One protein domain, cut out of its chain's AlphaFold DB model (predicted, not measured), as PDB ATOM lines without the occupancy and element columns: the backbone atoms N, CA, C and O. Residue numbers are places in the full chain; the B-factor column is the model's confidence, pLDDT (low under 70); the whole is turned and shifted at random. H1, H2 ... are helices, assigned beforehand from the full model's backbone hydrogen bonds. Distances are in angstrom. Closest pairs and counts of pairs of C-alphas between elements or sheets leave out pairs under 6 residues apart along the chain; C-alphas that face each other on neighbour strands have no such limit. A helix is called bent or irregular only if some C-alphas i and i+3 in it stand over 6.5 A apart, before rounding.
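This is residues 73 to 153 of the 153 residues of the protein "Cell division protein FtsW" of Saccharicrinis fermentans DSM 9555 = JCM 21142 (UniProt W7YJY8). This is a long helical hairpin: the kinked helix H1 and the shorter helix H2 lie side by side, and the loop of residues 103 to 119 joins them at one end of the long axis. The short helix H3 folds back on the last part of H2 at the other end. The printed part has 81 residues with three named helices, in the order H1, H2, H3, and no named strand; the class is all helix. It is loose, with a radius of gyration of the C-alphas of 16.0 A, and flat, spanning 50 by 27 by 13 A.

Find C-alpha 74 at (52.846, -18.343, -51.669); from there H1, residues 74 to 102, runs 38.0 A to C-alpha 102 at (37.445, 9.644, -31.164). H1 has a kink of 54 degrees near residue 82 and is irregular, with C-alphas 79 and 82 7.6 A apart. H2, residues 120 to 138, measures 26.7 A from first to last C-alpha. Look last for H3, residues 145 to 149, 5.8 A long and ending with C-alpha 149 at (34.331, -25.741, -46.601).

Start at H1, which touches H2; their closest C-alphas, those of Ala 81 and Tyr 131, are 4.8 A apart. The two form a helical hairpin, running opposite ways at a shallow tilt of 32 degrees. H2 touches H3 with residues 135 to 136 alone, and the closest C-alphas, those of Thr 135 and Ala 149, are 5.9 A apart. H1 and H3 are apart. In H2 and H3 every O i to N i+4 pair is within hydrogen-bond range; in H1, 19 of 25 are.

The C-alphas farthest apart, those of Gly 113 and Lys 143, are 51.8 A apart. The printed part has no cut. The link from H1 to H2 is long, with 17 residues, and in it residues 109 to 110 make a short antiparallel pairing with residues 117 to 118. The mean pLDDT of the printed part is 80.1; look for values under 70 at residues 99 to 106, 141, 143 to 150, and 152 to 153.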
ATOM      1  N   ASP A  73      57.349 -17.179 -50.648       86.81
ATOM      2  CA  ASP A  73      56.626 -18.370 -51.104       86.81
ATOM      3  C   ASP A  73      55.131 -18.241 -50.785       86.81
ATOM      4  O   ASP A  73      54.736 -18.020 -49.634       86.81
ATOM      5  N   TYR A  74      54.291 -18.442 -51.801       83.38
ATOM      6  CA  TYR A  74      52.846 -18.343 -51.669       83.38
ATOM      7  C   TYR A  74      52.260 -19.312 -50.623       83.38
ATOM      8  O   TYR A  74      51.225 -19.033 -50.011       83.38
ATOM      9  N   ARG A  75      52.935 -20.441 -50.358       85.31
ATOM     10  CA  ARG A  75      52.537 -21.429 -49.340       85.31
ATOM     11  C   ARG A  75      52.523 -20.842 -47.930       85.31
ATOM     12  O   ARG A  75      51.743 -21.289 -47.085       85.31
ATOM     13  N   MET A  76      53.342 -19.821 -47.677       88.19
ATOM     14  CA  MET A  76      53.366 -19.123 -46.392       88.19
ATOM     15  C   MET A  76      52.038 -18.410 -46.126       88.19
ATOM     16  O   MET A  76      51.520 -18.500 -45.014       88.19
ATOM     17  N   PHE A  77      51.424 -17.790 -47.139       88.81
ATOM     18  CA  PHE A  77      50.116 -17.141 -46.978       88.81
ATOM     19  C   PHE A  77      49.038 -18.145 -46.567       88.81
ATOM     20  O   PHE A  77      48.290 -17.894 -45.626       88.81
ATOM     21  N   ALA A  78      49.018 -19.325 -47.193       87.25
ATOM     22  CA  ALA A  78      48.092 -20.392 -46.824       87.25
ATOM     23  C   ALA A  78      48.316 -20.885 -45.382       87.25
ATOM     24  O   ALA A  78      47.353 -21.159 -44.667       87.25
ATOM     25  N   LYS A  79      49.570 -20.966 -44.916       89.12
ATOM     26  CA  LYS A  79      49.894 -21.362 -43.535       89.12
ATOM     27  C   LYS A  79      49.366 -20.359 -42.505       89.12
ATOM     28  O   LYS A  79      48.808 -20.773 -41.490       89.12
ATOM     29  N   TYR A  80      49.522 -19.062 -42.763       92.50
ATOM     30  CA  TYR A  80      49.137 -18.003 -41.825       92.50
ATOM     31  C   TYR A  80      47.710 -17.480 -42.010       92.50
ATOM     32  O   TYR A  80      47.263 -16.688 -41.188       92.50
ATOM     33  N   ALA A  81      46.969 -17.937 -43.022       91.56
ATOM     34  CA  ALA A  81      45.642 -17.417 -43.353       91.56
ATOM     35  C   ALA A  81      44.660 -17.409 -42.165       91.56
ATOM     36  O   ALA A  81      44.008 -16.402 -41.909       91.56
ATOM     37  N   THR A  82      44.584 -18.502 -41.395       90.81
ATOM     38  CA  THR A  82      43.692 -18.581 -40.223       90.81
ATOM     39  C   THR A  82      44.128 -17.643 -39.101       90.81
ATOM     40  O   THR A  82      43.287 -16.976 -38.507       90.81
ATOM     41  N   LEU A  83      45.435 -17.545 -38.830       93.88
ATOM     42  CA  LEU A  83      45.954 -16.607 -37.833       93.88
ATOM     43  C   LEU A  83      45.677 -15.159 -38.255       93.88
ATOM     44  O   LEU A  83      45.184 -14.371 -37.455       93.88
ATOM     45  N   ALA A  84      45.940 -14.824 -39.519       93.38
ATOM     46  CA  ALA A  84      45.675 -13.505 -40.081       93.38
ATOM     47  C   ALA A  84      44.189 -13.130 -39.977       93.38
ATOM     48  O   ALA A  84      43.872 -11.977 -39.688       93.38
ATOM     49  N   LEU A  85      43.280 -14.095 -40.159       94.38
ATOM     50  CA  LEU A  85      41.843 -13.877 -40.007       94.38
ATOM     51  C   LEU A  85      41.470 -13.566 -38.553       94.38
ATOM     52  O   LEU A  85      40.812 -12.558 -38.310       94.38
ATOM     53  N   TRP A  86      41.943 -14.356 -37.584       94.75
ATOM     54  CA  TRP A  86      41.687 -14.096 -36.160       94.75
ATOM     55  C   TRP A  86      42.267 -12.762 -35.688       94.75
ATOM     56  O   TRP A  86      41.587 -12.006 -34.996       94.75
ATOM     57  N   VAL A  87      43.487 -12.427 -36.117       95.06
ATOM     58  CA  VAL A  87      44.099 -11.119 -35.844       95.06
ATOM     59  C   VAL A  87      43.258  -9.995 -36.450       95.06
ATOM     60  O   VAL A  87      43.008  -8.992 -35.785       95.06
ATOM     61  N   SER A  88      42.769 -10.166 -37.679       93.94
ATOM     62  CA  SER A  88      41.913  -9.172 -38.337       93.94
ATOM     63  C   SER A  88      40.585  -8.982 -37.609       93.94
ATOM     64  O   SER A  88      40.156  -7.847 -37.431       93.94
ATOM     65  N   ILE A  89      39.953 -10.066 -37.145       93.62
ATOM     66  CA  ILE A  89      38.732 -10.008 -36.330       93.62
ATOM     67  C   ILE A  89      39.007  -9.251 -35.027       93.62
ATOM     68  O   ILE A  89      38.262  -8.335 -34.688       93.62
ATOM     69  N   GLY A  90      40.106  -9.566 -34.335       93.06
ATOM     70  CA  GLY A  90      40.515  -8.851 -33.124       93.06
ATOM     71  C   GLY A  90      40.714  -7.354 -33.369       93.06
ATOM     72  O   GLY A  90      40.169  -6.530 -32.640       93.06
ATOM     73  N   LEU A  91      41.423  -6.985 -34.440       90.62
ATOM     74  CA  LEU A  91      41.617  -5.583 -34.819       90.62
ATOM     75  C   LEU A  91      40.304  -4.885 -35.181       90.62
ATOM     76  O   LEU A  91      40.128  -3.723 -34.821       90.62
ATOM     77  N   LEU A  92      39.379  -5.579 -35.850       90.44
ATOM     78  CA  LEU A  92      38.054  -5.049 -36.168       90.44
ATOM     79  C   LEU A  92      37.236  -4.768 -34.903       90.44
ATOM     80  O   LEU A  92      36.620  -3.706 -34.796       90.44
ATOM     81  N   LEU A  93      37.272  -5.675 -33.924       90.38
ATOM     82  CA  LEU A  93      36.627  -5.471 -32.626       90.38
ATOM     83  C   LEU A  93      37.246  -4.287 -31.878       90.38
ATOM     84  O   LEU A  93      36.514  -3.447 -31.357       90.38
ATOM     85  N   ILE A  94      38.577  -4.163 -31.890       87.69
ATOM     86  CA  ILE A  94      39.265  -3.009 -31.302       87.69
ATOM     87  C   ILE A  94      38.809  -1.720 -31.989       87.69
ATOM     88  O   ILE A  94      38.382  -0.802 -31.294       87.69
ATOM     89  N   THR A  95      38.799  -1.653 -33.329       86.25
ATOM     90  CA  THR A  95      38.281  -0.465 -34.035       86.25
ATOM     91  C   THR A  95      36.845  -0.148 -33.712       86.25
ATOM     92  O   THR A  95      36.491   1.025 -33.688       86.25
ATOM     93  N   LEU A  96      36.008  -1.160 -33.501       83.50
ATOM     94  CA  LEU A  96      34.610  -0.935 -33.179       83.50
ATOM     95  C   LEU A  96      34.492  -0.192 -31.846       83.50
ATOM     96  O   LEU A  96      33.747   0.777 -31.755       83.50
ATOM     97  N   VAL A  97      35.282  -0.583 -30.843       81.75
ATOM     98  CA  VAL A  97      35.280   0.054 -29.519       81.75
ATOM     99  C   VAL A  97      35.974   1.421 -29.544       81.75
ATOM    100  O   VAL A  97      35.425   2.399 -29.043       81.75
ATOM    101  N   THR A  98      37.160   1.530 -30.151       75.19
ATOM    102  CA  THR A  98      37.963   2.770 -30.143       75.19
ATOM    103  C   THR A  98      37.495   3.805 -31.167       75.19
ATOM    104  O   THR A  98      37.707   5.001 -31.000       75.19
ATOM    105  N   GLY A  99      36.870   3.369 -32.260       63.78
ATOM    106  CA  GLY A  99      36.376   4.235 -33.331       63.78
ATOM    107  C   GLY A  99      35.129   5.028 -32.947       63.78
ATOM    108  O   GLY A  99      34.884   6.103 -33.506       63.78
ATOM    109  N   MET A 100      34.365   4.532 -31.968       55.88
ATOM    110  CA  MET A 100      33.213   5.233 -31.399       55.88
ATOM    111  C   MET A 100      33.620   6.429 -30.529       55.88
ATOM    112  O   MET A 100      32.861   7.391 -30.457       55.88
ATOM    113  N   SER A 101      34.809   6.418 -29.911       55.09
ATOM    114  CA  SER A 101      35.202   7.442 -28.931       55.09
ATOM    115  C   SER A 101      35.908   8.667 -29.521       55.09
ATOM    116  O   SER A 101      35.827   9.735 -28.923       55.09
ATOM    117  N   LEU A 102      36.585   8.554 -30.675       54.38
ATOM    118  CA  LEU A 102      37.445   9.644 -31.164       54.38
ATOM    119  C   LEU A 102      36.765  10.696 -32.053       54.38
ATOM    120  O   LEU A 102      37.216  11.834 -32.028       54.38
ATOM    121  N   ASN A 103      35.777  10.349 -32.889       52.66
ATOM    122  CA  ASN A 103      35.177  11.300 -33.851       52.66
ATOM    123  C   ASN A 103      33.953  10.715 -34.602       52.66
ATOM    124  O   ASN A 103      33.923  10.709 -35.828       52.66
ATOM    125  N   GLN A 104      32.946  10.187 -33.891       53.34
ATOM    126  CA  GLN A 104      31.672   9.733 -34.498       53.34
ATOM    127  C   GLN A 104      31.839   8.705 -35.650       53.34
ATOM    128  O   GLN A 104      31.375   8.931 -36.765       53.34
ATOM    129  N   ALA A 105      32.455   7.548 -35.360       53.47
ATOM    130  CA  ALA A 105      32.721   6.420 -36.279       53.47
ATOM    131  C   ALA A 105      34.033   6.502 -37.087       53.47
ATOM    132  O   ALA A 105      34.061   6.323 -38.310       53.47
ATOM    133  N   SER A 106      35.163   6.685 -36.396       57.31
ATOM    134  CA  SER A 106      36.474   6.482 -37.023       57.31
ATOM    135  C   SER A 106      36.689   4.996 -37.338       57.31
ATOM    136  O   SER A 106      36.874   4.178 -36.442       57.31
ATOM    137  N   ARG A 107      36.708   4.637 -38.628       73.31
ATOM    138  CA  ARG A 107      37.054   3.284 -39.127       73.31
ATOM    139  C   ARG A 107      38.569   3.020 -39.170       73.31
ATOM    140  O   ARG A 107      39.010   2.035 -39.760       73.31
ATOM    141  N   TRP A 108      39.357   3.921 -38.589       78.00
ATOM    142  CA  TRP A 108      40.812   3.948 -38.676       78.00
ATOM    143  C   TRP A 108      41.432   3.883 -37.281       78.00
ATOM    144  O   TRP A 108      41.014   4.607 -36.375       78.00
ATOM    145  N   LEU A 109      42.455   3.040 -37.132       81.50
ATOM    146  CA  LEU A 109      43.343   3.016 -35.971       81.50
ATOM    147  C   LEU A 109      44.562   3.866 -36.283       81.50
ATOM    148  O   LEU A 109      45.320   3.551 -37.196       81.50
ATOM    149  N   THR A 110      44.792   4.916 -35.509       81.56
ATOM    150  CA  THR A 110      46.070   5.625 -35.571       81.56
ATOM    151  C   THR A 110      47.085   4.865 -34.731       81.56
ATOM    152  O   THR A 110      46.875   4.673 -33.535       81.56
ATOM    153  N   VAL A 111      48.175   4.419 -35.356       77.25
ATOM    154  CA  VAL A 111      49.258   3.717 -34.666       77.25
ATOM    155  C   VAL A 111      49.944   4.704 -33.712       77.25
ATOM    156  O   VAL A 111      50.471   5.725 -34.179       77.25
ATOM    157  N   PRO A 112      49.950   4.435 -32.391       72.00
ATOM    158  CA  PRO A 112      50.591   5.313 -31.418       72.00
ATOM    159  C   PRO A 112      52.078   5.509 -31.747       72.00
ATOM    160  O   PRO A 112      52.767   4.564 -32.120       72.00
ATOM    161  N   GLY A 113      52.575   6.742 -31.633       72.00
ATOM    162  CA  GLY A 113      53.993   7.083 -31.821       72.00
ATOM    163  C   GLY A 113      54.444   7.353 -33.263       72.00
ATOM    164  O   GLY A 113      55.375   8.125 -33.451       72.00
ATOM    165  N   ILE A 114      53.777   6.793 -34.281       73.88
ATOM    166  CA  ILE A 114      54.144   7.002 -35.701       73.88
ATOM    167  C   ILE A 114      53.156   7.948 -36.412       73.88
ATOM    168  O   ILE A 114      53.486   8.555 -37.428       73.88
ATOM    169  N   GLY A 115      51.934   8.105 -35.887       73.00
ATOM    170  CA  GLY A 115      50.929   9.013 -36.457       73.00
ATOM    171  C   GLY A 115      50.372   8.562 -37.814       73.00
ATOM    172  O   GLY A 115      49.707   9.337 -38.499       73.00
ATOM    173  N   ILE A 116      50.633   7.312 -38.213       79.12
ATOM    174  CA  ILE A 116      50.053   6.690 -39.406       79.12
ATOM    175  C   ILE A 116      48.723   6.045 -39.027       79.12
ATOM    176  O   ILE A 116      48.626   5.319 -38.037       79.12
ATOM    177  N   SER A 117      47.702   6.293 -39.842       83.12
ATOM    178  CA  SER A 117      46.401   5.649 -39.712       83.12
ATOM    179  C   SER A 117      46.375   4.349 -40.517       83.12
ATOM    180  O   SER A 117      46.749   4.318 -41.687       83.12
ATOM    181  N   PHE A 118      45.917   3.277 -39.883       85.94
ATOM    182  CA  PHE A 118      45.750   1.950 -40.451       85.94
ATOM    183  C   PHE A 118      44.276   1.558 -40.414       85.94
ATOM    184  O   PHE A 118      43.599   1.756 -39.403       85.94
ATOM    185  N   GLN A 119      43.776   0.990 -41.507       88.94
ATOM    186  CA  GLN A 119      42.393   0.548 -41.624       88.94
ATOM    187  C   GLN A 119      42.328  -0.984 -41.514       88.94
ATOM    188  O   GLN A 119      42.696  -1.679 -42.465       88.94
ATOM    189  N   PRO A 120      41.826  -1.547 -40.398       89.75
ATOM    190  CA  PRO A 120      41.803  -2.999 -40.202       89.75
ATOM    191  C   PRO A 120      40.989  -3.770 -41.232       89.75
ATOM    192  O   PRO A 120      41.291  -4.931 -41.496       89.75
ATOM    193  N   SER A 121      39.986  -3.143 -41.852       90.56
ATOM    194  CA  SER A 121      39.188  -3.801 -42.889       90.56
ATOM    195  C   SER A 121      39.972  -4.089 -44.173       90.56
ATOM    196  O   SER A 121      39.615  -5.026 -44.884       90.56
ATOM    197  N   GLU A 122      41.069  -3.374 -44.451       91.44
ATOM    198  CA  GLU A 122      41.967  -3.721 -45.561       91.44
ATOM    199  C   GLU A 122      42.685  -5.049 -45.297       91.44
ATOM    200  O   GLU A 122      42.700  -5.929 -46.160       91.44
ATOM    201  N   LEU A 123      43.183  -5.249 -44.072       91.88
ATOM    202  CA  LEU A 123      43.778  -6.522 -43.663       91.88
ATOM    203  C   LEU A 123      42.736  -7.642 -43.619       91.88
ATOM    204  O   LEU A 123      43.004  -8.735 -44.110       91.88
ATOM    205  N   ALA A 124      41.540  -7.362 -43.098       93.69
ATOM    206  CA  ALA A 124      40.470  -8.348 -42.993       93.69
ATOM    207  C   ALA A 124      40.036  -8.893 -44.358       93.69
ATOM    208  O   ALA A 124      39.858 -10.101 -44.495       93.69
ATOM    209  N   LYS A 125      39.920  -8.035 -45.384       93.94
ATOM    210  CA  LYS A 125      39.618  -8.472 -46.758       93.94
ATOM    211  C   LYS A 125      40.672  -9.451 -47.273       93.94
ATOM    212  O   LYS A 125      40.321 -10.521 -47.766       93.94
ATOM    213  N   LEU A 126      41.955  -9.115 -47.126       92.88
ATOM    214  CA  LEU A 126      43.053  -9.982 -47.561       92.88
ATOM    215  C   LEU A 126      43.083 -11.296 -46.769       92.88
ATOM    216  O   LEU A 126      43.179 -12.368 -47.360       92.88
ATOM    217  N   ALA A 127      42.956 -11.226 -45.443       93.94
ATOM    218  CA  ALA A 127      42.933 -12.391 -44.567       93.94
ATOM    219  C   ALA A 127      41.773 -13.339 -44.893       93.94
ATOM    220  O   ALA A 127      41.965 -14.553 -44.939       93.94
ATOM    221  N   LEU A 128      40.594 -12.787 -45.181       93.75
ATOM    222  CA  LEU A 128      39.420 -13.552 -45.581       93.75
ATOM    223  C   LEU A 128      39.632 -14.252 -46.927       93.75
ATOM    224  O   LEU A 128      39.373 -15.448 -47.024       93.75
ATOM    225  N   ILE A 129      40.150 -13.545 -47.938       93.50
ATOM    226  CA  ILE A 129      40.466 -14.141 -49.248       93.50
ATOM    227  C   ILE A 129      41.460 -15.294 -49.080       93.50
ATOM    228  O   ILE A 129      41.225 -16.387 -49.593       93.50
ATOM    229  N   MET A 130      42.539 -15.081 -48.319       92.56
ATOM    230  CA  MET A 130      43.537 -16.122 -48.051       92.56
ATOM    231  C   MET A 130      42.932 -17.324 -47.319       92.56
ATOM    232  O   MET A 130      43.238 -18.467 -47.657       92.56
ATOM    233  N   TYR A 131      42.074 -17.083 -46.325       91.81
ATOM    234  CA  TYR A 131      41.426 -18.144 -45.558       91.81
ATOM    235  C   TYR A 131      40.482 -18.972 -46.429       91.81
ATOM    236  O   TYR A 131      40.588 -20.196 -46.443       91.81
ATOM    237  N   ILE A 132      39.615 -18.318 -47.204       89.88
ATOM    238  CA  ILE A 132      38.682 -18.996 -48.108       89.88
ATOM    239  C   ILE A 132      39.453 -19.795 -49.160       89.88
ATOM    240  O   ILE A 132      39.170 -20.976 -49.348       89.88
ATOM    241  N   ALA A 133      40.463 -19.194 -49.797       89.81
ATOM    242  CA  ALA A 133      41.285 -19.877 -50.793       89.81
ATOM    243  C   ALA A 133      41.958 -21.129 -50.209       89.81
ATOM    244  O   ALA A 133      41.924 -22.194 -50.823       89.81
ATOM    245  N   ARG A 134      42.514 -21.029 -48.994       89.00
ATOM    246  CA  ARG A 134      43.115 -22.164 -48.283       89.00
ATOM    247  C   ARG A 134      42.091 -23.263 -47.989       89.00
ATOM    248  O   ARG A 134      42.386 -24.435 -48.206       89.00
ATOM    249  N   THR A 135      40.925 -22.903 -47.459       86.81
ATOM    250  CA  THR A 135      39.887 -23.866 -47.066       86.81
ATOM    251  C   THR A 135      39.315 -24.589 -48.282       86.81
ATOM    252  O   THR A 135      39.193 -25.811 -48.258       86.81
ATOM    253  N   LEU A 136      39.050 -23.862 -49.370       86.62
ATOM    254  CA  LEU A 136      38.597 -24.447 -50.633       86.62
ATOM    255  C   LEU A 136      39.653 -25.378 -51.234       86.62
ATOM    256  O   LEU A 136      39.320 -26.499 -51.598       86.62
ATOM    257  N   ALA A 137      40.922 -24.957 -51.272       85.44
ATOM    258  CA  ALA A 137      42.008 -25.787 -51.795       85.44
ATOM    259  C   ALA A 137      42.198 -27.088 -50.996       85.44
ATOM    260  O   ALA A 137      42.560 -28.110 -51.567       85.44
ATOM    261  N   ARG A 138      41.945 -27.076 -49.679       82.31
ATOM    262  CA  ARG A 138      42.064 -28.276 -48.835       82.31
ATOM    263  C   ARG A 138      40.904 -29.257 -49.017       82.31
ATOM    264  O   ARG A 138      41.109 -30.456 -48.882       82.31
ATOM    265  N   ASN A 139      39.711 -28.751 -49.313       78.62
ATOM    266  CA  ASN A 139      38.494 -29.555 -49.442       78.62
ATOM    267  C   ASN A 139      38.149 -29.872 -50.910       78.62
ATOM    268  O   ASN A 139      37.053 -30.348 -51.191       78.62
ATOM    269  N   GLN A 140      39.058 -29.588 -51.849       73.56
ATOM    270  CA  GLN A 140      38.824 -29.733 -53.287       73.56
ATOM    271  C   GLN A 140      38.613 -31.194 -53.723       73.56
ATOM    272  O   GLN A 140      37.864 -31.439 -54.666       73.56
ATOM    273  N   ASP A 141      39.223 -32.150 -53.018       69.38
ATOM    274  CA  ASP A 141      39.157 -33.581 -53.351       69.38
ATOM    275  C   ASP A 141      37.992 -34.321 -52.671       69.38
ATOM    276  O   ASP A 141      37.744 -35.498 -52.946       69.38
ATOM    277  N   ASP A 142      37.249 -33.650 -51.789       72.50
ATOM    278  CA  ASP A 142      36.135 -34.261 -51.075       72.50
ATOM    279  C   ASP A 142      34.832 -34.117 -51.879       72.50
ATOM    280  O   ASP A 142      34.408 -33.016 -52.244       72.50
ATOM    281  N   LYS A 143      34.139 -35.236 -52.128       60.69
ATOM    282  CA  LYS A 143      32.859 -35.282 -52.862       60.69
ATOM    283  C   LYS A 143      31.746 -34.492 -52.155       60.69
ATOM    284  O   LYS A 143      30.709 -34.216 -52.764       60.69
ATOM    285  N   HIS A 144      31.934 -34.118 -50.885       61.31
ATOM    286  CA  HIS A 144      31.067 -33.208 -50.123       61.31
ATOM    287  C   HIS A 144      31.781 -31.917 -49.671       61.31
ATOM    288  O   HIS A 144      31.220 -31.122 -48.909       61.31
ATOM    289  N   GLY A 145      32.980 -31.660 -50.200       60.03
ATOM    290  CA  GLY A 145      33.917 -30.634 -49.748       60.03
ATOM    291  C   GLY A 145      33.395 -29.204 -49.798       60.03
ATOM    292  O   GLY A 145      33.784 -28.389 -48.965       60.03
ATOM    293  N   ALA A 146      32.443 -28.900 -50.687       62.31
ATOM    294  CA  ALA A 146      31.787 -27.593 -50.715       62.31
ATOM    295  C   ALA A 146      30.989 -27.323 -49.427       62.31
ATOM    296  O   ALA A 146      31.110 -26.248 -48.852       62.31
ATOM    297  N   LYS A 147      30.216 -28.297 -48.922       62.84
ATOM    298  CA  LYS A 147      29.445 -28.128 -47.675       62.84
ATOM    299  C   LYS A 147      30.354 -28.089 -46.449       62.84
ATOM    300  O   LYS A 147      30.074 -27.359 -45.504       62.84
ATOM    301  N   GLU A 148      31.447 -28.846 -46.473       63.69
ATOM    302  CA  GLU A 148      32.424 -28.864 -45.382       63.69
ATOM    303  C   GLU A 148      33.300 -27.607 -45.347       63.69
ATOM    304  O   GLU A 148      33.682 -27.159 -44.270       63.69
ATOM    305  N   ALA A 149      33.572 -26.988 -46.501       62.28
ATOM    306  CA  ALA A 149      34.331 -25.741 -46.601       62.28
ATOM    307  C   ALA A 149      33.608 -24.531 -45.993       62.28
ATOM    308  O   ALA A 149      34.269 -23.589 -45.558       62.28
ATOM    309  N   PHE A 150      32.273 -24.557 -45.946       66.56
ATOM    310  CA  PHE A 150      31.453 -23.498 -45.348       66.56
ATOM    311  C   PHE A 150      31.026 -23.785 -43.905       66.56
ATOM    312  O   PHE A 150      30.255 -23.006 -43.342       66.56
ATOM    313  N   LYS A 151      31.513 -24.867 -43.276       70.00
ATOM    314  CA  LYS A 151      31.329 -25.025 -41.829       70.00
ATOM    315  C   LYS A 151      32.012 -23.840 -41.120       70.00
ATOM    316  O   LYS A 151      33.156 -23.521 -41.461       70.00
ATOM    317  N   PRO A 152      31.320 -23.155 -40.192       59.91
ATOM    318  CA  PRO A 152      31.923 -22.066 -39.432       59.91
ATOM    319  C   PRO A 152      33.138 -22.573 -38.638       59.91
ATOM    320  O   PRO A 152      33.185 -23.749 -38.272       59.91
ATOM    321  N   LEU A 153      34.114 -21.671 -38.460       60.53
ATOM    322  CA  LEU A 153      35.382 -21.867 -37.738       60.53
ATOM    323  C   LEU A 153      35.209 -22.537 -36.372       60.53
ATOM    324  O   LEU A 153      34.283 -22.123 -35.640       60.53
TER     325      LEU A 153